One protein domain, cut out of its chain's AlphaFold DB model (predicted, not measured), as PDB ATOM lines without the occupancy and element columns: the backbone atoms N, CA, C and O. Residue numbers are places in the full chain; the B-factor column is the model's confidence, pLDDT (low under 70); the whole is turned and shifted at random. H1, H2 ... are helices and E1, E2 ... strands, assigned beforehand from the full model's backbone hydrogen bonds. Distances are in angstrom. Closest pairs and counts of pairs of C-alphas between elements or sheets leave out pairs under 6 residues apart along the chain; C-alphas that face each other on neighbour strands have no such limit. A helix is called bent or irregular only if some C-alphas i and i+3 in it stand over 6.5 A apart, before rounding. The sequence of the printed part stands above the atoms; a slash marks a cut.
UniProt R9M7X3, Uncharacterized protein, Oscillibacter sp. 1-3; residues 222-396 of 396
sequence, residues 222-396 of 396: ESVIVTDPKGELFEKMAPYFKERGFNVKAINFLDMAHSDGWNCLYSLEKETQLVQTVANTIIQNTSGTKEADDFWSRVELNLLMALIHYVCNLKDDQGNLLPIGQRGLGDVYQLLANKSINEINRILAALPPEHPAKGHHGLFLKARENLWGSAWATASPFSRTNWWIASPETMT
ATOM      1  N   GLU A 222     141.868 151.016 153.362       83.00
ATOM      2  CA  GLU A 222     141.021 150.692 152.214       83.00
ATOM      3  C   GLU A 222     141.459 149.379 151.544       83.00
ATOM      4  O   GLU A 222     142.646 149.158 151.319       83.00
ATOM      5  N   SER A 223     140.510 148.528 151.163       87.56
ATOM      6  CA  SER A 223     140.760 147.399 150.255       87.56
ATOM      7  C   SER A 223     140.192 147.728 148.882       87.56
ATOM      8  O   SER A 223     139.184 148.426 148.770       87.56
ATOM      9  N   VAL A 224     140.831 147.228 147.828       91.00
ATOM     10  CA  VAL A 224     140.451 147.530 146.446       91.00
ATOM     11  C   VAL A 224     140.130 146.240 145.704       91.00
ATOM     12  O   VAL A 224     140.932 145.311 145.701       91.00
ATOM     13  N   ILE A 225     138.975 146.207 145.037       92.12
ATOM     14  CA  ILE A 225     138.583 145.153 144.096       92.12
ATOM     15  C   ILE A 225     138.370 145.814 142.737       92.12
ATOM     16  O   ILE A 225     137.609 146.776 142.627       92.12
ATOM     17  N   VAL A 226     139.049 145.318 141.706       91.94
ATOM     18  CA  VAL A 226     138.995 145.879 140.354       91.94
ATOM     19  C   VAL A 226     138.616 144.794 139.363       91.94
ATOM     20  O   VAL A 226     139.252 143.744 139.284       91.94
ATOM     21  N   THR A 227     137.597 145.073 138.558       90.44
ATOM     22  CA  THR A 227     137.289 144.280 137.373       90.44
ATOM     23  C   THR A 227     138.151 144.794 136.219       90.44
ATOM     24  O   THR A 227     138.069 145.962 135.835       90.44
ATOM     25  N   ASP A 228     139.031 143.947 135.686       89.25
ATOM     26  CA  ASP A 228     139.997 144.331 134.655       89.25
ATOM     27  C   ASP A 228     139.917 143.379 133.455       89.25
ATOM     28  O   ASP A 228     140.711 142.446 133.335       89.25
ATOM     29  N   PRO A 229     138.974 143.621 132.525       80.44
ATOM     30  CA  PRO A 229     138.775 142.755 131.367       80.44
ATOM     31  C   PRO A 229     140.008 142.620 130.462       80.44
ATOM     32  O   PRO A 229     140.068 141.684 129.674       80.44
ATOM     33  N   LYS A 230     140.958 143.566 130.529       82.44
ATOM     34  CA  LYS A 230     142.145 143.599 129.662       82.44
ATOM     35  C   LYS A 230     143.446 143.227 130.371       82.44
ATOM     36  O   LYS A 230     144.449 143.058 129.691       82.44
ATOM     37  N   GLY A 231     143.461 143.166 131.701       85.12
ATOM     38  CA  GLY A 231     144.675 142.954 132.501       85.12
ATOM     39  C   GLY A 231     145.616 144.169 132.592       85.12
ATOM     40  O   GLY A 231     146.565 144.156 133.375       85.12
ATOM     41  N   GLU A 232     145.356 145.247 131.843       89.44
ATOM     42  CA  GLU A 232     146.238 146.419 131.790       89.44
ATOM     43  C   GLU A 232     146.340 147.167 133.127       89.44
ATOM     44  O   GLU A 232     147.353 147.818 133.393       89.44
ATOM     45  N   LEU A 233     145.274 147.173 133.939       91.62
ATOM     46  CA  LEU A 233     145.295 147.836 135.243       91.62
ATOM     47  C   LEU A 233     146.115 147.019 136.231       91.62
ATOM     48  O   LEU A 233     146.893 147.611 136.975       91.62
ATOM     49  N   PHE A 234     145.976 145.693 136.216       91.31
ATOM     50  CA  PHE A 234     146.777 144.814 137.060       91.31
ATOM     51  C   PHE A 234     148.274 144.979 136.773       91.31
ATOM     52  O   PHE A 234     149.036 145.279 137.688       91.31
ATOM     53  N   GLU A 235     148.691 144.895 135.507       90.94
ATOM     54  CA  GLU A 235     150.101 145.049 135.114       90.94
ATOM     55  C   GLU A 235     150.700 146.389 135.564       90.94
ATOM     56  O   GLU A 235     151.834 146.445 136.041       90.94
ATOM     57  N   LYS A 236     149.930 147.479 135.446       91.75
ATOM     58  CA  LYS A 236     150.385 148.831 135.807       91.75
ATOM     59  C   LYS A 236     150.386 149.076 137.313       91.75
ATOM     60  O   LYS A 236     151.274 149.761 137.816       91.75
ATOM     61  N   MET A 237     149.373 148.582 138.023       93.94
ATOM     62  CA  MET A 237     149.107 148.976 139.407       93.94
ATOM     63  C   MET A 237     149.592 147.953 140.432       93.94
ATOM     64  O   MET A 237     149.948 148.354 141.537       93.94
ATOM     65  N   ALA A 238     149.671 146.664 140.100       92.44
ATOM     66  CA  ALA A 238     150.089 145.639 141.055       92.44
ATOM     67  C   ALA A 238     151.464 145.923 141.698       92.44
ATOM     68  O   ALA A 238     151.547 145.825 142.925       92.44
ATOM     69  N   PRO A 239     152.518 146.346 140.961       93.19
ATOM     70  CA  PRO A 239     153.796 146.713 141.580       93.19
ATOM     71  C   PRO A 239     153.650 147.874 142.574       93.19
ATOM     72  O   PRO A 239     154.141 147.801 143.695       93.19
ATOM     73  N   TYR A 240     152.883 148.902 142.201       91.75
ATOM     74  CA  TYR A 240     152.654 150.100 143.015       91.75
ATOM     75  C   TYR A 240     151.914 149.817 144.331       91.75
ATOM     76  O   TYR A 240     152.168 150.472 145.347       91.75
ATOM     77  N   PHE A 241     150.981 148.859 144.315       91.94
ATOM     78  CA  PHE A 241     150.284 148.390 145.514       91.94
ATOM     79  C   PHE A 241     151.199 147.519 146.386       91.94
ATOM     80  O   PHE A 241     151.257 147.740 147.596       91.94
ATOM     81  N   LYS A 242     151.975 146.603 145.789       90.94
ATOM     82  CA  LYS A 242     152.958 145.776 146.516       90.94
ATOM     83  C   LYS A 242     154.009 146.628 147.232       90.94
ATOM     84  O   LYS A 242     154.279 146.403 148.405       90.94
ATOM     85  N   GLU A 243     154.529 147.666 146.573       89.81
ATOM     86  CA  GLU A 243     155.462 148.637 147.172       89.81
ATOM     87  C   GLU A 243     154.894 149.355 148.408       89.81
ATOM     88  O   GLU A 243     155.653 149.852 149.238       89.81
ATOM     89  N   ARG A 244     153.564 149.419 148.550       86.94
ATOM     90  CA  ARG A 244     152.871 150.037 149.692       86.94
ATOM     91  C   ARG A 244     152.378 149.035 150.734       86.94
ATOM     92  O   ARG A 244     151.584 149.414 151.587       86.94
ATOM     93  N   GLY A 245     152.839 147.784 150.677       86.75
ATOM     94  CA  GLY A 245     152.492 146.757 151.665       86.75
ATOM     95  C   GLY A 245     151.077 146.199 151.508       86.75
ATOM     96  O   GLY A 245     150.455 145.791 152.488       86.75
ATOM     97  N   PHE A 246     150.533 146.220 150.289       89.62
ATOM     98  CA  PHE A 246     149.308 145.489 149.983       89.62
ATOM     99  C   PHE A 246     149.628 144.067 149.530       89.62
ATOM    100  O   PHE A 246     150.499 143.845 148.685       89.62
ATOM    101  N   ASN A 247     148.820 143.122 150.000       90.69
ATOM    102  CA  ASN A 247     148.707 141.799 149.418       90.69
ATOM    103  C   ASN A 247     147.850 141.894 148.149       90.69
ATOM    104  O   ASN A 247     146.654 142.178 148.217       90.69
ATOM    105  N   VAL A 248     148.476 141.694 146.990       92.56
ATOM    106  CA  VAL A 248     147.820 141.793 145.681       92.56
ATOM    107  C   VAL A 248     147.577 140.395 145.120       92.56
ATOM    108  O   VAL A 248     148.520 139.617 144.982       92.56
ATOM    109  N   LYS A 249     146.322 140.118 144.763       91.81
ATOM    110  CA  LYS A 249     145.826 138.847 144.231       91.81
ATOM    111  C   LYS A 249     145.111 139.049 142.900       91.81
ATOM    112  O   LYS A 249     144.334 139.990 142.761       91.81
ATOM    113  N   ALA A 250     145.348 138.174 141.931       91.56
ATOM    114  CA  ALA A 250     144.707 138.190 140.620       91.56
ATOM    115  C   ALA A 250     143.833 136.951 140.425       91.56
ATOM    116  O   ALA A 250     144.299 135.825 140.556       91.56
ATOM    117  N   ILE A 251     142.575 137.158 140.047       89.69
ATOM    118  CA  ILE A 251     141.658 136.102 139.625       89.69
ATOM    119  C   ILE A 251     141.514 136.206 138.106       89.69
ATOM    120  O   ILE A 251     140.709 136.972 137.569       89.69
ATOM    121  N   ASN A 252     142.345 135.439 137.409       86.19
ATOM    122  CA  ASN A 252     142.306 135.297 135.963       86.19
ATOM    123  C   ASN A 252     141.474 134.061 135.601       86.19
ATOM    124  O   ASN A 252     141.782 132.957 136.046       86.19
ATOM    125  N   PHE A 253     140.412 134.254 134.821       81.50
ATOM    126  CA  PHE A 253     139.551 133.168 134.342       81.50
ATOM    127  C   PHE A 253     139.894 132.729 132.915       81.50
ATOM    128  O   PHE A 253     139.403 131.701 132.463       81.50
ATOM    129  N   LEU A 254     140.713 133.502 132.190       81.94
ATOM    130  CA  LEU A 254     141.182 133.136 130.849       81.94
ATOM    131  C   LEU A 254     142.397 132.213 130.918       81.94
ATOM    132  O   LEU A 254     142.478 131.239 130.178       81.94
ATOM    133  N   ASP A 255     143.331 132.530 131.811       82.81
ATOM    134  CA  ASP A 255     144.528 131.734 132.047       82.81
ATOM    135  C   ASP A 255     144.636 131.379 133.528       82.81
ATOM    136  O   ASP A 255     145.094 132.165 134.363       82.81
ATOM    137  N   MET A 256     144.187 130.164 133.834       80.56
ATOM    138  CA  MET A 256     144.151 129.633 135.192       80.56
ATOM    139  C   MET A 256     145.551 129.416 135.779       80.56
ATOM    140  O   MET A 256     145.686 129.443 136.998       80.56
ATOM    141  N   ALA A 257     146.591 129.231 134.953       85.19
ATOM    142  CA  ALA A 257     147.961 129.041 135.442       85.19
ATOM    143  C   ALA A 257     148.547 130.330 136.042       85.19
ATOM    144  O   ALA A 257     149.417 130.274 136.909       85.19
ATOM    145  N   HIS A 258     148.037 131.486 135.612       84.56
ATOM    146  CA  HIS A 258     148.421 132.812 136.100       84.56
ATOM    147  C   HIS A 258     147.345 133.437 137.008       84.56
ATOM    148  O   HIS A 258     147.241 134.660 137.109       84.56
ATOM    149  N   SER A 259     146.525 132.602 137.646       87.06
ATOM    150  CA  SER A 259     145.468 132.996 138.577       87.06
ATOM    151  C   SER A 259     145.833 132.544 139.991       87.06
ATOM    152  O   SER A 259     146.274 131.414 140.179       87.06
ATOM    153  N   ASP A 260     145.602 133.383 141.001       87.38
ATOM    154  CA  ASP A 260     145.689 132.971 142.411       87.38
ATOM    155  C   ASP A 260     144.592 131.952 142.779       87.38
ATOM    156  O   ASP A 260     144.695 131.272 143.800       87.38
ATOM    157  N   GLY A 261     143.557 131.828 141.939       82.88
ATOM    158  CA  GLY A 261     142.418 130.952 142.167       82.88
ATOM    159  C   GLY A 261     141.500 131.462 143.279       82.88
ATOM    160  O   GLY A 261     141.896 132.174 144.200       82.88
ATOM    161  N   TRP A 262     140.222 131.103 143.194       84.81
ATOM    162  CA  TRP A 262     139.259 131.425 144.239       84.81
ATOM    163  C   TRP A 262     138.196 130.338 144.337       84.81
ATOM    164  O   TRP A 262     137.558 129.991 143.343       84.81
ATOM    165  N   ASN A 263     137.999 129.809 145.547       86.06
ATOM    166  CA  ASN A 263     136.883 128.924 145.854       86.06
ATOM    167  C   ASN A 263     135.810 129.716 146.612       86.06
ATOM    168  O   ASN A 263     135.953 129.986 147.804       86.06
ATOM    169  N   CYS A 264     134.714 130.057 145.933       81.31
ATOM    170  CA  CYS A 264     133.590 130.770 146.545       81.31
ATOM    171  C   CYS A 264     132.825 129.931 147.584       81.31
ATOM    172  O   CYS A 264     131.994 130.479 148.304       81.31
ATOM    173  N   LEU A 265     133.097 128.621 147.681       84.50
ATOM    174  CA  LEU A 265     132.520 127.746 148.701       84.50
ATOM    175  C   LEU A 265     133.304 127.770 150.027       84.50
ATOM    176  O   LEU A 265     132.804 127.268 151.029       84.50
ATOM    177  N   TYR A 266     134.493 128.391 150.062       81.50
ATOM    178  CA  TYR A 266     135.383 128.415 151.233       81.50
ATOM    179  C   TYR A 266     134.702 128.932 152.513       81.50
ATOM    180  O   TYR A 266     134.873 128.360 153.586       81.50
ATOM    181  N   SER A 267     133.886 129.985 152.411       73.44
ATOM    182  CA  SER A 267     133.218 130.587 153.577       73.44
ATOM    183  C   SER A 267     131.939 129.856 154.008       73.44
ATOM    184  O   SER A 267     131.402 130.123 155.083       73.44
ATOM    185  N   LEU A 268     131.444 128.918 153.195       76.25
ATOM    186  CA  LEU A 268     130.126 128.300 153.380       76.25
ATOM    187  C   LEU A 268     130.089 127.261 154.506       76.25
ATOM    188  O   LEU A 268     129.007 126.875 154.942       76.25
ATOM    189  N   GLU A 269     131.251 126.829 155.003       68.50
ATOM    190  CA  GLU A 269     131.350 125.977 156.195       68.50
ATOM    191  C   GLU A 269     130.867 126.689 157.457       68.50
ATOM    192  O   GLU A 269     130.227 126.080 158.311       68.50
ATOM    193  N   LYS A 270     131.182 127.984 157.573       71.62
ATOM    194  CA  LYS A 270     130.827 128.805 158.737       71.62
ATOM    195  C   LYS A 270     129.475 129.480 158.551       71.62
ATOM    196  O   LYS A 270     128.717 129.620 159.504       71.62
ATOM    197  N   GLU A 271     129.168 129.873 157.318       78.44
ATOM    198  CA  GLU A 271     127.979 130.648 156.979       78.44
ATOM    199  C   GLU A 271     127.129 129.900 155.950       78.44
ATOM    200  O   GLU A 271     127.085 130.232 154.766       78.44
ATOM    201  N   THR A 272     126.411 128.876 156.407       72.94
ATOM    202  CA  THR A 272     125.579 128.023 155.540       72.94
ATOM    203  C   THR A 272     124.487 128.794 154.791       72.94
ATOM    204  O   THR A 272     124.093 128.387 153.700       72.94
ATOM    205  N   GLN A 273     124.044 129.939 155.320       75.06
ATOM    206  CA  GLN A 273     123.066 130.828 154.679       75.06
ATOM    207  C   GLN A 273     123.587 131.451 153.373       75.06
ATOM    208  O   GLN A 273     122.804 131.758 152.474       75.06
ATOM    209  N   LEU A 274     124.909 131.589 153.217       82.88
ATOM    210  CA  LEU A 274     125.508 132.128 151.995       82.88
ATOM    211  C   LEU A 274     125.356 131.183 150.795       82.88
ATOM    212  O   LEU A 274     125.459 131.647 149.662       82.88
ATOM    213  N   VAL A 275     125.061 129.891 151.006       85.25
ATOM    214  CA  VAL A 275     124.819 128.928 149.914       85.25
ATOM    215  C   VAL A 275     123.692 129.416 149.009       85.25
ATOM    216  O   VAL A 275     123.820 129.377 147.785       85.25
ATOM    217  N   GLN A 276     122.618 129.944 149.602       84.56
ATOM    218  CA  GLN A 276     121.500 130.494 148.849       84.56
ATOM    219  C   GLN A 276     121.918 131.730 148.050       84.56
ATOM    220  O   GLN A 276     121.562 131.849 146.881       84.56
ATOM    221  N   THR A 277     122.703 132.632 148.645       85.44
ATOM    222  CA  THR A 277     123.219 133.819 147.949       85.44
ATOM    223  C   THR A 277     124.107 133.423 146.776       85.44
ATOM    224  O   THR A 277     123.923 133.951 145.682       85.44
ATOM    225  N   VAL A 278     125.020 132.466 146.957       84.69
ATOM    226  CA  VAL A 278     125.904 131.975 145.889       84.69
ATOM    227  C   VAL A 278     125.086 131.350 144.760       84.69
ATOM    228  O   VAL A 278     125.254 131.733 143.605       84.69
ATOM    229  N   ALA A 279     124.163 130.444 145.083       84.44
ATOM    230  CA  ALA A 279     123.341 129.765 144.087       84.44
ATOM    231  C   ALA A 279     122.428 130.742 143.325       84.44
ATOM    232  O   ALA A 279     122.394 130.710 142.097       84.44
ATOM    233  N   ASN A 280     121.758 131.665 144.027       83.12
ATOM    234  CA  ASN A 280     120.962 132.722 143.398       83.12
ATOM    235  C   ASN A 280     121.815 133.605 142.487       83.12
ATOM    236  O   ASN A 280     121.406 133.895 141.369       83.12
ATOM    237  N   THR A 281     123.001 134.012 142.950       83.44
ATOM    238  CA  THR A 281     123.914 134.848 142.159       83.44
ATOM    239  C   THR A 281     124.317 134.143 140.868       83.44
ATOM    240  O   THR A 281     124.360 134.782 139.822       83.44
ATOM    241  N   ILE A 282     124.583 132.836 140.913       80.88
ATOM    242  CA  ILE A 282     124.919 132.054 139.718       80.88
ATOM    243  C   ILE A 282     123.737 132.052 138.744       80.88
ATOM    244  O   ILE A 282     123.892 132.532 137.625       80.88
ATOM    245  N   ILE A 283     122.557 131.604 139.190       77.31
ATOM    246  CA  ILE A 283     121.362 131.484 138.340       77.31
ATOM    247  C   ILE A 283     120.964 132.838 137.735       77.31
ATOM    248  O   ILE A 283     120.749 132.945 136.532       77.31
ATOM    249  N   GLN A 284     120.940 133.909 138.531       76.50
ATOM    250  CA  GLN A 284     120.563 135.244 138.050       76.50
ATOM    251  C   GLN A 284     121.514 135.802 136.985       76.50
ATOM    252  O   GLN A 284     121.076 136.559 136.124       76.50
ATOM    253  N   ASN A 285     122.804 135.458 137.040       72.31
ATOM    254  CA  ASN A 285     123.780 135.919 136.053       72.31
ATOM    255  C   ASN A 285     123.815 135.046 134.786       72.31
ATOM    256  O   ASN A 285     124.371 135.483 133.778       72.31
ATOM    257  N   THR A 286     123.250 133.836 134.822       65.81
ATOM    258  CA  THR A 286     123.181 132.919 133.672       65.81
ATOM    259  C   THR A 286     121.831 132.940 132.956       65.81
ATOM    260  O   THR A 286     121.780 132.622 131.769       65.81
ATOM    261  N   SER A 287     120.752 133.330 133.639       65.25
ATOM    262  CA  SER A 287     119.401 133.386 133.073       65.25
ATOM    263  C   SER A 287     119.118 134.719 132.369       65.25
ATOM    264  O   SER A 287     119.598 135.780 132.775       65.25
ATOM    265  N   GLY A 288     118.296 134.701 131.315       60.31
ATOM    266  CA  GLY A 288     117.818 135.935 130.686       60.31
ATOM    267  C   GLY A 288     116.952 136.771 131.643       60.31
ATOM    268  O   GLY A 288     116.303 136.237 132.540       60.31
ATOM    269  N   THR A 289     116.858 138.089 131.421       56.75
ATOM    270  CA  THR A 289     116.096 139.028 132.281       56.75
ATOM    271  C   THR A 289     114.606 138.698 132.442       56.75
ATOM    272  O   THR A 289     113.969 139.228 133.345       56.75
ATOM    273  N   LYS A 290     114.040 137.835 131.588       57.12
ATOM    274  CA  LYS A 290     112.659 137.331 131.690       57.12
ATOM    275  C   LYS A 290     112.539 135.937 132.322       57.12
ATOM    276  O   LYS A 290     111.443 135.570 132.721       57.12
ATOM    277  N   GLU A 291     113.629 135.176 132.404       56.94
ATOM    278  CA  GLU A 291     113.645 133.778 132.868       56.94
ATOM    279  C   GLU A 291     114.041 133.653 134.346       56.94
ATOM    280  O   GLU A 291     113.659 132.694 135.013       56.94
ATOM    281  N   ALA A 292     114.759 134.642 134.894       52.44
ATOM    282  CA  ALA A 292     115.230 134.626 136.283       52.44
ATOM    283  C   ALA A 292     114.095 134.552 137.333       52.44
ATOM    284  O   ALA A 292     114.295 133.974 138.401       52.44
ATOM    285  N   ASP A 293     112.906 135.081 137.019       55.53
ATOM    286  CA  ASP A 293     111.710 135.028 137.881       55.53
ATOM    287  C   ASP A 293     110.785 133.832 137.588       55.53
ATOM    288  O   ASP A 293     109.772 133.639 138.269       55.53
ATOM    289  N   ASP A 294     111.114 133.015 136.585       63.97
ATOM    290  CA  ASP A 294     110.271 131.899 136.177       63.97
ATOM    291  C   ASP A 294     110.379 130.723 137.163       63.97
ATOM    292  O   ASP A 294     111.385 130.510 137.847       63.97
ATOM    293  N   PHE A 295     109.317 129.924 137.252       55.44
ATOM    294  CA  PHE A 295     109.239 128.777 138.156       55.44
ATOM    295  C   PHE A 295     110.401 127.785 137.950       55.44
ATOM    296  O   PHE A 295     110.870 127.182 138.916       55.44
ATOM    297  N   TRP A 296     110.913 127.665 136.721       58.81
ATOM    298  CA  TRP A 296     112.054 126.811 136.356       58.81
ATOM    299  C   TRP A 296     113.344 127.209 137.080       58.81
ATOM    300  O   TRP A 296     114.017 126.335 137.629       58.81
ATOM    301  N   SER A 297     113.604 128.513 137.225       60.25
ATOM    302  CA  SER A 297     114.744 129.040 137.987       60.25
ATOM    303  C   SER A 297     114.703 128.596 139.453       60.25
ATOM    304  O   SER A 297     115.741 128.401 140.078       60.25
ATOM    305  N   ARG A 298     113.511 128.339 140.018       71.75
ATOM    306  CA  ARG A 298     113.368 127.818 141.392       71.75
ATOM    307  C   ARG A 298     113.700 126.331 141.503       71.75
ATOM    308  O   ARG A 298     114.170 125.894 142.554       71.75
ATOM    309  N   VAL A 299     113.439 125.540 140.463       77.88
ATOM    310  CA  VAL A 299     113.783 124.107 140.430       77.88
ATOM    311  C   VAL A 299     115.293 123.943 140.287       77.88
ATOM    312  O   VAL A 299     115.909 123.226 141.075       77.88
ATOM    313  N   GLU A 300     115.880 124.683 139.346       76.50
ATOM    314  CA  GLU A 300     117.326 124.802 139.127       76.50
ATOM    315  C   GLU A 300     118.063 125.217 140.396       76.50
ATOM    316  O   GLU A 300     119.005 124.549 140.825       76.50
ATOM    317  N   LEU A 301     117.575 126.274 141.047       83.69
ATOM    318  CA  LEU A 301     118.139 126.777 142.289       83.69
ATOM    319  C   LEU A 301     118.158 125.707 143.384       83.69
ATOM    320  O   LEU A 301     119.179 125.521 144.041       83.69
ATOM    321  N   ASN A 302     117.054 124.981 143.588       87.88
ATOM    322  CA  ASN A 302     116.989 123.947 144.622       87.88
ATOM    323  C   ASN A 302     117.932 122.773 144.336       87.88
ATOM    324  O   ASN A 302     118.569 122.273 145.265       87.88
ATOM    325  N   LEU A 303     118.067 122.362 143.073       88.31
ATOM    326  CA  LEU A 303     119.038 121.339 142.692       88.31
ATOM    327  C   LEU A 303     120.472 121.820 142.947       88.31
ATOM    328  O   LEU A 303     121.251 121.114 143.587       88.31
ATOM    329  N   LEU A 304     120.807 123.036 142.510       88.38
ATOM    330  CA  LEU A 304     122.136 123.616 142.685       88.38
ATOM    331  C   LEU A 304     122.494 123.780 144.167       88.38
ATOM    332  O   LEU A 304     123.581 123.391 144.582       88.38
ATOM    333  N   MET A 305     121.572 124.282 144.991       89.69
ATOM    334  CA  MET A 305     121.781 124.391 146.438       89.69
ATOM    335  C   MET A 305     121.961 123.017 147.091       89.69
ATOM    336  O   MET A 305     122.847 122.861 147.930       89.69
ATOM    337  N   ALA A 306     121.182 122.001 146.695       91.56
ATOM    338  CA  ALA A 306     121.357 120.640 147.204       91.56
ATOM    339  C   ALA A 306     122.752 120.084 146.867       91.56
ATOM    340  O   ALA A 306     123.408 119.504 147.732       91.56
ATOM    341  N   LEU A 307     123.232 120.310 145.643       91.19
ATOM    342  CA  LEU A 307     124.563 119.883 145.211       91.19
ATOM    343  C   LEU A 307     125.689 120.656 145.904       91.19
ATOM    344  O   LEU A 307     126.667 120.041 146.320       91.19
ATOM    345  N   ILE A 308     125.549 121.972 146.094       91.19
ATOM    346  CA  ILE A 308     126.519 122.770 146.858       91.19
ATOM    347  C   ILE A 308     126.581 122.271 148.303       91.19
ATOM    348  O   ILE A 308     127.668 122.019 148.818       91.19
ATOM    349  N   HIS A 309     125.435 122.052 148.955       91.12
ATOM    350  CA  HIS A 309     125.410 121.495 150.305       91.12
ATOM    351  C   HIS A 309     126.024 120.097 150.373       91.12
ATOM    352  O   HIS A 309     126.684 119.789 151.363       91.12
ATOM    353  N   TYR A 310     125.817 119.262 149.355       91.56
ATOM    354  CA  TYR A 310     126.458 117.955 149.255       91.56
ATOM    355  C   TYR A 310     127.982 118.084 149.162       91.56
ATOM    356  O   TYR A 310     128.680 117.518 149.998       91.56
ATOM    357  N   VAL A 311     128.496 118.891 148.229       90.88
ATOM    358  CA  VAL A 311     129.941 119.088 148.033       90.88
ATOM    359  C   VAL A 311     130.608 119.704 149.264       90.88
ATOM    360  O   VAL A 311     131.638 119.208 149.713       90.88
ATOM    361  N   CYS A 312     130.002 120.722 149.882       89.62
ATOM    362  CA  CYS A 312     130.543 121.351 151.091       89.62
ATOM    363  C   CYS A 312     130.670 120.379 152.277       89.62
ATOM    364  O   CYS A 312     131.514 120.607 153.143       89.62
ATOM    365  N   ASN A 313     129.863 119.312 152.310       88.81
ATOM    366  CA  ASN A 313     129.819 118.319 153.387       88.81
ATOM    367  C   ASN A 313     130.420 116.962 152.988       88.81
ATOM    368  O   ASN A 313     130.193 115.971 153.686       88.81
ATOM    369  N   LEU A 314     131.186 116.894 151.892       89.25
ATOM    370  CA  LEU A 314     131.914 115.678 151.538       89.25
ATOM    371  C   LEU A 314     132.909 115.318 152.639       89.25
ATOM    372  O   LEU A 314     133.658 116.166 153.136       89.25
ATOM    373  N   LYS A 315     132.900 114.038 153.001       88.81
ATOM    374  CA  LYS A 315     133.727 113.464 154.055       88.81
ATOM    375  C   LYS A 315     134.571 112.322 153.507       88.81
ATOM    376  O   LYS A 315     134.171 111.681 152.538       88.81
ATOM    377  N   ASP A 316     135.723 112.101 154.125       88.94
ATOM    378  CA  ASP A 316     136.560 110.930 153.875       88.94
ATOM    379  C   ASP A 316     135.954 109.653 154.490       88.94
ATOM    380  O   ASP A 316     134.942 109.690 155.200       88.94
ATOM    381  N   ASP A 317     136.604 108.513 154.247       86.19
ATOM    382  CA  ASP A 317     136.206 107.208 154.795       86.19
ATOM    383  C   ASP A 317     136.242 107.164 156.337       86.19
ATOM    384  O   ASP A 317     135.643 106.282 156.953       86.19
ATOM    385  N   GLN A 318     136.931 108.116 156.976       84.75
ATOM    386  CA  GLN A 318     137.031 108.256 158.431       84.75
ATOM    387  C   GLN A 318     135.957 109.196 159.008       84.75
ATOM    388  O   GLN A 318     135.851 109.337 160.227       84.75
ATOM    389  N   GLY A 319     135.132 109.817 158.159       83.75
ATOM    390  CA  GLY A 319     134.061 110.730 158.549       83.75
ATOM    391  C   GLY A 319     134.494 112.185 158.772       83.75
ATOM    392  O   GLY A 319     133.670 112.995 159.216       83.75
ATOM    393  N   ASN A 320     135.739 112.540 158.447       87.75
ATOM    394  CA  ASN A 320     136.249 113.908 158.515       87.75
ATOM    395  C   ASN A 320     135.900 114.680 157.243       87.75
ATOM    396  O   ASN A 320     135.869 114.113 156.156       87.75
ATOM    397  N   LEU A 321     135.654 115.988 157.360       88.12
ATOM    398  CA  LEU A 321     135.418 116.848 156.195       88.12
ATOM    399  C   LEU A 321     136.648 116.872 155.284       88.12
ATOM    400  O   LEU A 321     137.769 117.072 155.753       88.12
ATOM    401  N   LEU A 322     136.428 116.723 153.977       89.81
ATOM    402  CA  LEU A 322     137.509 116.789 152.998       89.81
ATOM    403  C   LEU A 322     138.195 118.169 153.007       89.81
ATOM    404  O   LEU A 322     137.584 119.172 153.385       89.81
ATOM    405  N   PRO A 323     139.447 118.287 152.545       87.19
ATOM    406  CA  PRO A 323     140.084 119.587 152.363       87.19
ATOM    407  C   PRO A 323     139.294 120.481 151.397       87.19
ATOM    408  O   PRO A 323     138.723 120.000 150.421       87.19
ATOM    409  N   ILE A 324     139.307 121.798 151.617       83.94
ATOM    410  CA  ILE A 324     138.536 122.751 150.795       83.94
ATOM    411  C   ILE A 324     138.961 122.785 149.316       83.94
ATOM    412  O   ILE A 324     138.177 123.159 148.448       83.94
ATOM    413  N   GLY A 325     140.187 122.349 149.006       81.38
ATOM    414  CA  GLY A 325     140.652 122.177 147.627       81.38
ATOM    415  C   GLY A 325     139.940 121.055 146.859       81.38
ATOM    416  O   GLY A 325     140.007 121.040 145.638       81.38
ATOM    417  N   GLN A 326     139.253 120.145 147.559       84.31
ATOM    418  CA  GLN A 326     138.451 119.047 146.994       84.31
ATOM    419  C   GLN A 326     136.939 119.281 147.182       84.31
ATOM    420  O   GLN A 326     136.142 118.346 147.119       84.31
ATOM    421  N   ARG A 327     136.549 120.516 147.528       88.31
ATOM    422  CA  ARG A 327     135.159 120.920 147.777       88.31
ATOM    423  C   ARG A 327     134.867 122.263 147.115       88.31
ATOM    424  O   ARG A 327     134.676 123.282 147.780       88.31
ATOM    425  N   GLY A 328     134.884 122.285 145.788       87.38
ATOM    426  CA  GLY A 328     134.661 123.482 144.982       87.38
ATOM    427  C   GLY A 328     133.450 123.387 144.057       87.38
ATOM    428  O   GLY A 328     132.844 122.335 143.864       87.38
ATOM    429  N   LEU A 329     133.131 124.506 143.400       86.62
ATOM    430  CA  LEU A 329     132.157 124.502 142.300       86.62
ATOM    431  C   LEU A 329     132.585 123.595 141.138       86.62
ATOM    432  O   LEU A 329     131.727 123.098 140.417       86.62
ATOM    433  N   GLY A 330     133.889 123.345 140.978       85.56
ATOM    434  CA  GLY A 330     134.396 122.357 140.028       85.56
ATOM    435  C   GLY A 330     133.812 120.966 140.283       85.56
ATOM    436  O   GLY A 330     133.359 120.326 139.343       85.56
ATOM    437  N   ASP A 331     133.720 120.531 141.541       88.12
ATOM    438  CA  ASP A 331     133.156 119.225 141.902       88.12
ATOM    439  C   ASP A 331     131.641 119.182 141.675       88.12
ATOM    440  O   ASP A 331     131.115 118.199 141.152       88.12
ATOM    441  N   VAL A 332     130.937 120.280 141.982       88.50
ATOM    442  CA  VAL A 332     129.510 120.439 141.645       88.50
ATOM    443  C   VAL A 332     129.306 120.297 140.134       88.50
ATOM    444  O   VAL A 332     128.426 119.558 139.695       88.50
ATOM    445  N   TYR A 333     130.148 120.955 139.334       85.69
ATOM    446  CA  TYR A 333     130.108 120.855 137.882       85.69
ATOM    447  C   TYR A 333     130.435 119.440 137.395       85.69
ATOM    448  O   TYR A 333     129.740 118.938 136.525       85.69
ATOM    449  N   GLN A 334     131.419 118.747 137.973       85.50
ATOM    450  CA  GLN A 334     131.733 117.357 137.610       85.50
ATOM    451  C   GLN A 334     130.565 116.402 137.904       85.50
ATOM    452  O   GLN A 334     130.320 115.480 137.125       85.50
ATOM    453  N   LEU A 335     129.813 116.624 138.989       86.44
ATOM    454  CA  LEU A 335     128.580 115.881 139.267       86.44
ATOM    455  C   LEU A 335     127.519 116.151 138.193       86.44
ATOM    456  O   LEU A 335     126.928 115.202 137.685       86.44
ATOM    457  N   LEU A 336     127.321 117.418 137.823       83.50
ATOM    458  CA  LEU A 336     126.396 117.830 136.762       83.50
ATOM    459  C   LEU A 336     126.868 117.452 135.348       83.50
ATOM    460  O   LEU A 336     126.068 117.375 134.436       83.50
ATOM    461  N   ALA A 337     128.155 117.242 135.107       80.00
ATOM    462  CA  ALA A 337     128.652 116.906 133.775       80.00
ATOM    463  C   ALA A 337     128.640 115.391 133.541       80.00
ATOM    464  O   ALA A 337     128.301 114.930 132.452       80.00
ATOM    465  N   ASN A 338     128.997 114.614 134.568       85.50
ATOM    466  CA  ASN A 338     129.296 113.191 134.410       85.50
ATOM    467  C   ASN A 338     128.227 112.250 134.970       85.50
ATOM    468  O   ASN A 338     128.306 111.050 134.713       85.50
ATOM    469  N   LYS A 339     127.267 112.735 135.770       85.62
ATOM    470  CA  LYS A 339     126.213 111.888 136.350       85.62
ATOM    471  C   LYS A 339     124.863 112.208 135.739       85.62
ATOM    472  O   LYS A 339     124.536 113.359 135.486       85.62
ATOM    473  N   SER A 340     124.041 111.184 135.559       86.06
ATOM    474  CA  SER A 340     122.637 111.369 135.209       86.06
ATOM    475  C   SER A 340     121.837 111.913 136.395       86.06
ATOM    476  O   SER A 340     122.178 111.694 137.563       86.06
ATOM    477  N   ILE A 341     120.698 112.550 136.109       83.44
ATOM    478  CA  ILE A 341     119.790 113.045 137.152       83.44
ATOM    479  C   ILE A 341     119.327 111.931 138.105       83.44
ATOM    480  O   ILE A 341     119.184 112.148 139.307       83.44
ATOM    481  N   ASN A 342     119.168 110.708 137.592       86.75
ATOM    482  CA  ASN A 342     118.785 109.541 138.385       86.75
ATOM    483  C   ASN A 342     119.883 109.134 139.373       86.75
ATOM    484  O   ASN A 342     119.584 108.763 140.507       86.75
ATOM    485  N   GLU A 343     121.149 109.216 138.971       89.12
ATOM    486  CA  GLU A 343     122.280 108.947 139.862       89.12
ATOM    487  C   GLU A 343     122.426 110.032 140.923       89.12
ATOM    488  O   GLU A 343     122.593 109.705 142.097       89.12
ATOM    489  N   ILE A 344     122.288 111.307 140.546       88.50
ATOM    490  CA  ILE A 344     122.289 112.427 141.497       88.50
ATOM    491  C   ILE A 344     121.163 112.256 142.520       88.50
ATOM    492  O   ILE A 344     121.399 112.368 143.723       88.50
ATOM    493  N   ASN A 345     119.959 111.906 142.066       90.81
ATOM    494  CA  ASN A 345     118.830 111.647 142.951       90.81
ATOM    495  C   ASN A 345     119.105 110.496 143.919       90.81
ATOM    496  O   ASN A 345     118.783 110.622 145.097       90.81
ATOM    497  N   ARG A 346     119.730 109.402 143.467       92.00
ATOM    498  CA  ARG A 346     120.135 108.293 144.348       92.00
ATOM    499  C   ARG A 346     121.172 108.734 145.380       92.00
ATOM    500  O   ARG A 346     121.031 108.383 146.546       92.00
ATOM    501  N   ILE A 347     122.167 109.524 144.972       92.00
ATOM    502  CA  ILE A 347     123.204 110.059 145.867       92.00
ATOM    503  C   ILE A 347     122.568 110.935 146.951       92.00
ATOM    504  O   ILE A 347     122.756 110.677 148.137       92.00
ATOM    505  N   LEU A 348     121.761 111.926 146.564       92.31
ATOM    506  CA  LEU A 348     121.102 112.837 147.505       92.31
ATOM    507  C   LEU A 348     120.049 112.115 148.373       92.31
ATOM    508  O   LEU A 348     119.866 112.436 149.551       92.31
ATOM    509  N   ALA A 349     119.392 111.080 147.840       91.50
ATOM    510  CA  ALA A 349     118.468 110.231 148.589       91.50
ATOM    511  C   ALA A 349     119.176 109.346 149.633       91.50
ATOM    512  O   ALA A 349     118.601 109.109 150.694       91.50
ATOM    513  N   ALA A 350     120.417 108.924 149.389       92.56
ATOM    514  CA  ALA A 350     121.196 108.112 150.327       92.56
ATOM    515  C   ALA A 350     121.760 108.906 151.522       92.56
ATOM    516  O   ALA A 350     122.203 108.305 152.499       92.56
ATOM    517  N   LEU A 351     121.743 110.244 151.471       91.94
ATOM    518  CA  LEU A 351     122.252 111.082 152.561       91.94
ATOM    519  C   LEU A 351     121.427 110.930 153.857       91.94
ATOM    520  O   LEU A 351     120.221 110.671 153.784       91.94
ATOM    521  N   PRO A 352     122.034 111.159 155.040       90.69
ATOM    522  CA  PRO A 352     121.311 111.197 156.310       90.69
ATOM    523  C   PRO A 352     120.182 112.246 156.315       90.69
ATOM    524  O   PRO A 352     120.317 113.271 155.640       90.69
ATOM    525  N   PRO A 353     119.102 112.049 157.096       87.38
ATOM    526  CA  PRO A 353     118.003 113.017 157.196       87.38
ATOM    527  C   PRO A 353     118.448 114.419 157.637       87.38
ATOM    528  O   PRO A 353     117.940 115.406 157.117       87.38
ATOM    529  N   GLU A 354     119.444 114.492 158.523       87.75
ATOM    530  CA  GLU A 354     120.003 115.742 159.064       87.75
ATOM    531  C   GLU A 354     120.921 116.490 158.079       87.75
ATOM    532  O   GLU A 354     121.432 117.568 158.381       87.75
ATOM    533  N   HIS A 355     121.188 115.924 156.898       89.00
ATOM    534  CA  HIS A 355     122.101 116.532 155.939       89.00
ATOM    535  C   HIS A 355     121.458 117.766 155.268       89.00
ATOM    536  O   HIS A 355     120.376 117.640 154.690       89.00
ATOM    537  N   PRO A 356     122.127 118.937 155.207       88.56
ATOM    538  CA  PRO A 356     121.521 120.188 154.724       88.56
ATOM    539  C   PRO A 356     121.023 120.126 153.267       88.56
ATOM    540  O   PRO A 356     120.044 120.774 152.905       88.56
ATOM    541  N   ALA A 357     121.629 119.278 152.431       89.94
ATOM    542  CA  ALA A 357     121.163 119.037 151.062       89.94
ATOM    543  C   ALA A 357     119.740 118.440 150.962       89.94
ATOM    544  O   ALA A 357     119.080 118.619 149.938       89.94
ATOM    545  N   LYS A 358     119.247 117.738 151.997       89.00
ATOM    546  CA  LYS A 358     117.963 117.013 151.955       89.00
ATOM    547  C   LYS A 358     116.761 117.923 151.770       89.00
ATOM    548  O   LYS A 358     115.861 117.580 151.006       89.00
ATOM    549  N   GLY A 359     116.747 119.072 152.446       87.31
ATOM    550  CA  GLY A 359     115.638 120.020 152.350       87.31
ATOM    551  C   GLY A 359     115.433 120.492 150.911       87.31
ATOM    552  O   GLY A 359     114.335 120.395 150.364       87.31
ATOM    553  N   HIS A 360     116.519 120.918 150.266       88.88
ATOM    554  CA  HIS A 360     116.494 121.417 148.892       88.88
ATOM    555  C   HIS A 360     116.282 120.310 147.858       88.88
ATOM    556  O   HIS A 360     115.523 120.503 146.910       88.88
ATOM    557  N   HIS A 361     116.843 119.117 148.081       90.00
ATOM    558  CA  HIS A 361     116.555 117.950 147.245       90.00
ATOM    559  C   HIS A 361     115.067 117.571 147.283       90.00
ATOM    560  O   HIS A 361     114.462 117.332 146.241       90.00
ATOM    561  N   GLY A 362     114.437 117.603 148.460       86.56
ATOM    562  CA  GLY A 362     113.002 117.356 148.600       86.56
ATOM    563  C   GLY A 362     112.131 118.396 147.884       86.56
ATOM    564  O   GLY A 362     111.088 118.046 147.334       86.56
ATOM    565  N   LEU A 363     112.554 119.663 147.853       86.25
ATOM    566  CA  LEU A 363     111.887 120.713 147.071       86.25
ATOM    567  C   LEU A 363     112.058 120.500 145.562       86.25
ATOM    568  O   LEU A 363     111.098 120.681 144.817       86.25
ATOM    569  N   PHE A 364     113.240 120.064 145.126       84.94
ATOM    570  CA  PHE A 364     113.507 119.702 143.735       84.94
ATOM    571  C   PHE A 364     112.617 118.538 143.260       84.94
ATOM    572  O   PHE A 364     111.987 118.641 142.212       84.94
ATOM    573  N   LEU A 365     112.470 117.476 144.059       84.12
ATOM    574  CA  LEU A 365     111.622 116.322 143.715       84.12
ATOM    575  C   LEU A 365     110.123 116.652 143.635       84.12
ATOM    576  O   LEU A 365     109.373 115.949 142.964       84.12
ATOM    577  N   LYS A 366     109.670 117.710 144.317       81.06
ATOM    578  CA  LYS A 366     108.280 118.191 144.228       81.06
ATOM    579  C   LYS A 366     107.994 118.938 142.924       81.06
ATOM    580  O   LYS A 366     106.829 119.188 142.612       81.06
ATOM    581  N   ALA A 367     109.027 119.316 142.175       72.38
ATOM    582  CA  ALA A 367     108.873 119.900 140.855       72.38
ATOM    583  C   ALA A 367     108.509 118.812 139.828       72.38
ATOM    584  O   ALA A 367     109.022 117.699 139.890       72.38
ATOM    585  N   ARG A 368     107.629 119.133 138.870       57.84
ATOM    586  CA  ARG A 368     107.237 118.214 137.784       57.84
ATOM    587  C   ARG A 368     108.465 117.693 137.010       57.84
ATOM    588  O   ARG A 368     109.359 118.464 136.677       57.84
ATOM    589  N   GLU A 369     108.472 116.402 136.671       55.25
ATOM    590  CA  GLU A 369     109.609 115.706 136.030       55.25
ATOM    591  C   GLU A 369     110.032 116.308 134.678       55.25
ATOM    592  O   GLU A 369     111.207 116.292 134.314       55.25
ATOM    593  N   ASN A 370     109.096 116.914 133.945       51.69
ATOM    594  CA  ASN A 370     109.375 117.617 132.691       51.69
ATOM    595  C   ASN A 370     110.208 118.904 132.868       51.69
ATOM    596  O   ASN A 370     110.703 119.435 131.876       51.69
ATOM    597  N   LEU A 371     110.384 119.390 134.104       52.00
ATOM    598  CA  LEU A 371     111.198 120.565 134.441       52.00
ATOM    599  C   LEU A 371     112.666 120.234 134.724       52.00
ATOM    600  O   LEU A 371     113.485 121.137 134.866       52.00
ATOM    601  N   TRP A 372     113.022 118.953 134.816       48.53
ATOM    602  CA  TRP A 372     114.381 118.552 135.181       48.53
ATOM    603  C   TRP A 372     115.355 118.658 134.000       48.53
ATOM    604  O   TRP A 372     116.543 118.887 134.200       48.53
ATOM    605  N   GLY A 373     114.850 118.528 132.767       45.22
ATOM    606  CA  GLY A 373     115.659 118.603 131.547       45.22
ATOM    607  C   GLY A 373     116.132 120.017 131.197       45.22
ATOM    608  O   GLY A 373     117.264 120.182 130.754       45.22
ATOM    609  N   SER A 374     115.305 121.043 131.433       48.12
ATOM    610  CA  SER A 374     115.698 122.448 131.236       48.12
ATOM    611  C   SER A 374     116.715 122.895 132.284       48.12
ATOM    612  O   SER A 374     117.680 123.572 131.943       48.12
ATOM    613  N   ALA A 375     116.559 122.412 133.522       47.59
ATOM    614  CA  ALA A 375     117.434 122.754 134.635       47.59
ATOM    615  C   ALA A 375     118.907 122.395 134.417       47.59
ATOM    616  O   ALA A 375     119.820 123.029 134.945       47.59
ATOM    617  N   TRP A 376     119.129 121.371 133.603       45.97
ATOM    618  CA  TRP A 376     120.445 120.885 133.229       45.97
ATOM    619  C   TRP A 376     121.157 121.776 132.203       45.97
ATOM    620  O   TRP A 376     122.381 121.874 132.210       45.97
ATOM    621  N   ALA A 377     120.405 122.433 131.316       44.34
ATOM    622  CA  ALA A 377     120.958 123.220 130.214       44.34
ATOM    623  C   ALA A 377     121.434 124.616 130.662       44.34
ATOM    624  O   ALA A 377     122.448 125.110 130.167       44.34
ATOM    625  N   THR A 378     120.740 125.231 131.624       46.53
ATOM    626  CA  THR A 378     121.004 126.602 132.101       46.53
ATOM    627  C   THR A 378     122.263 126.705 132.975       46.53
ATOM    628  O   THR A 378     122.948 127.724 132.966       46.53
ATOM    629  N   ALA A 379     122.647 125.628 133.669       43.34
ATOM    630  CA  ALA A 379     123.805 125.605 134.574       43.34
ATOM    631  C   ALA A 379     125.183 125.539 133.866       43.34
ATOM    632  O   ALA A 379     126.217 125.447 134.529       43.34
ATOM    633  N   SER A 380     125.216 125.543 132.526       37.84
ATOM    634  CA  SER A 380     126.387 125.152 131.724       37.84
ATOM    635  C   SER A 380     127.357 126.253 131.223       37.84
ATOM    636  O   SER A 380     128.415 125.857 130.724       37.84
ATOM    637  N   PRO A 381     127.132 127.581 131.304       41.28
ATOM    638  CA  PRO A 381     128.158 128.545 130.882       41.28
ATOM    639  C   PRO A 381     128.777 129.331 132.053       41.28
ATOM    640  O   PRO A 381     128.132 130.197 132.636       41.28
ATOM    641  N   PHE A 382     130.070 129.112 132.330       43.88
ATOM    642  CA  PHE A 382     130.874 129.949 133.233       43.88
ATOM    643  C   PHE A 382     131.983 130.724 132.494       43.88
ATOM    644  O   PHE A 382     132.732 130.170 131.692       43.88
ATOM    645  N   SER A 383     132.139 131.993 132.899       35.62
ATOM    646  CA  SER A 383     133.311 132.888 132.778       35.62
ATOM    647  C   SER A 383     133.574 133.645 131.458       35.62
ATOM    648  O   SER A 383     133.751 133.059 130.395       35.62
ATOM    649  N   ARG A 384     133.675 134.989 131.557       33.34
ATOM    650  CA  ARG A 384     134.289 135.887 130.546       33.34
ATOM    651  C   ARG A 384     134.969 137.159 131.112       33.34
ATOM    652  O   ARG A 384     135.197 138.092 130.344       33.34
ATOM    653  N   THR A 385     135.315 137.250 132.406       37.53
ATOM    654  CA  THR A 385     135.857 138.520 132.953       37.53
ATOM    655  C   THR A 385     136.866 138.331 134.084       37.53
ATOM    656  O   THR A 385     136.499 137.789 135.115       37.53
ATOM    657  N   ASN A 386     138.086 138.854 133.928       36.50
ATOM    658  CA  ASN A 386     139.175 138.815 134.921       36.50
ATOM    659  C   ASN A 386     139.050 139.903 135.996       36.50
ATOM    660  O   ASN A 386     138.740 141.051 135.666       36.50
ATOM    661  N   TRP A 387     139.347 139.573 137.259       42.84
ATOM    662  CA  TRP A 387     139.308 140.491 138.409       42.84
ATOM    663  C   TRP A 387     140.623 140.452 139.196       42.84
ATOM    664  O   TRP A 387     141.364 139.477 139.138       42.84
ATOM    665  N   TRP A 388     140.915 141.487 139.978       64.12
ATOM    666  CA  TRP A 388     142.011 141.460 140.948       64.12
ATOM    667  C   TRP A 388     141.651 142.223 142.222       64.12
ATOM    668  O   TRP A 388     140.780 143.095 142.223       64.12
ATOM    669  N   ILE A 389     142.305 141.855 143.320       66.94
ATOM    670  CA  ILE A 389     142.056 142.359 144.670       66.94
ATOM    671  C   ILE A 389     143.386 142.809 145.276       66.94
ATOM    672  O   ILE A 389     144.407 142.146 145.108       66.94
ATOM    673  N   ALA A 390     143.379 143.921 146.001       53.56
ATOM    674  CA  ALA A 390     144.480 144.337 146.854       53.56
ATOM    675  C   ALA A 390     143.959 144.658 148.256       53.56
ATOM    676  O   ALA A 390     143.103 145.531 148.415       53.56
ATOM    677  N   SER A 391     144.490 143.970 149.267       55.69
ATOM    678  CA  SER A 391     144.152 144.189 150.676       55.69
ATOM    679  C   SER A 391     145.392 144.552 151.505       55.69
ATOM    680  O   SER A 391     146.496 144.103 151.189       55.69
ATOM    681  N   PRO A 392     145.260 145.369 152.564       51.69
ATOM    682  CA  PRO A 392     146.343 145.598 153.519       51.69
ATOM    683  C   PRO A 392     146.722 144.300 154.248       51.69
ATOM    684  O   PRO A 392     145.838 143.556 154.668       51.69
ATOM    685  N   GLU A 393     148.014 144.064 154.487       48.03
ATOM    686  CA  GLU A 393     148.512 142.826 155.124       48.03
ATOM    687  C   GLU A 393     147.936 142.529 156.520       48.03
ATOM    688  O   GLU A 393     147.931 141.382 156.949       48.03
ATOM    689  N   THR A 394     147.407 143.521 157.239       39.78
ATOM    690  CA  THR A 394     146.859 143.327 158.598       39.78
ATOM    691  C   THR A 394     145.377 142.945 158.636       39.78
ATOM    692  O   THR A 394     144.800 142.934 159.718       39.78
ATOM    693  N   MET A 395     144.727 142.758 157.484       39.28
ATOM    694  CA  MET A 395     143.293 142.436 157.384       39.28
ATOM    695  C   MET A 395     143.026 140.969 157.002       39.28
ATOM    696  O   MET A 395     141.941 140.660 156.517       39.28
ATOM    697  N   THR A 396     144.006 140.079 157.185       30.84
ATOM    698  CA  THR A 396     143.852 138.628 156.973       30.84
ATOM    699  C   THR A 396     143.039 137.954 158.062       30.84
ATOM    700  O   THR A 396     143.384 138.182 159.246       30.84
TER     701      THR A 396
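What this domain is: This is residues 222 to 396 of the 396 residues of an uncharacterized protein of Oscillibacter sp. 1-3 (UniProt R9M7X3). Two lobes stand end to end: a small one, a three-stranded sheet with helix H1 over one face, and a larger one of helices gathered round the long helix H4. Two stretches with no named element, residues 252 to 265 and 379 to 386, join them, and the last strand, E3, returns to the small lobe between E1 and E2. The printed part has 175 residues, with eight named helices and three named strands in the order E1 H1 E2 H2 H3 H4 H5 H6 H7 H8 E3; the antiparallel sheet runs E1, E3, E2. The class is mostly helix. The whole is only just compact, close to loose, with a radius of gyration of the C-alphas of 18.7 A and spans of 56 by 45 by 27 A.

Where its parts are: E1, residues 224 to 227, begins with C-alpha 224 at (140.451, 147.530, 146.446). H1 is residues 232 to 242, 16.2 A long, and E2 residues 246 to 251, 15.9 A. H2 is residues 266 to 269, H3 274 to 286, 18.5 A, and H4 295 to 312, 26.0 A, with C-alpha 295 at (109.239, 128.777, 138.156). H5 is residues 329 to 338, H6 341 to 350, H7 357 to 365 and H8 369 to 378. E3, residues 387 to 392, 17.4 A, ends with C-alpha 392 at (146.343, 145.598, 153.519). H1 is irregular, with C-alphas 236 and 239 7.0 A apart; H2 only just, with C-alphas 266 and 269 6.8 A apart.

How they stand to each other: E1 and E3 are antiparallel, with N 226 and O 388 2.9 A apart, within hydrogen-bond range; E3 and E2 are too, with N 249 and O 389 at 2.8 A. H1 is on the sheet at a height of 9.1 A, over E3 and E2. E1, H1 and E2 form a split strand-helix-strand unit, E3 between its strands, with a right-handed crossover. H4, the hub, touches H7 at a shallow tilt of 27 degrees, opposite ways, closest at C-alphas 306 and 357, 4.2 A. It touches H3 at a steep tilt of 48 degrees, closest at C-alphas 279 and 305, 6.1 A. Residues 307 to 311 of H4 touch H5, closest at C-alphas 307 and 332, 6.1 A; residues 296 to 300 touch H8, closest at C-alphas 300 and 375, 4.9 A. H6 and H7 form a helical hairpin, closest at C-alphas 348 and 361, 6.8 A. H2 is close to H3 but not clearly touching, with C-alphas 268 and 274 6.2 A apart. H1 and H4 are apart. Every O i to N i+4 pair is within hydrogen-bond range in H3, H4, H5, H6 and H7, against 5 of 7 in H1 and 1 of 6 in H8, where 2 of 7 O i to N i+3 pairs are; H2 is too short for such an i+4 pair.

The domain as a whole: The C-alphas farthest apart, of Glu 243 and Arg 368, are 57.8 A apart. The printed part has no cut; the links E2 to H2 and H4 to H5 are long. The mean pLDDT of the printed part is 77.7; residue 269 and residues 286 to 297 and 368 to 396 are under 70.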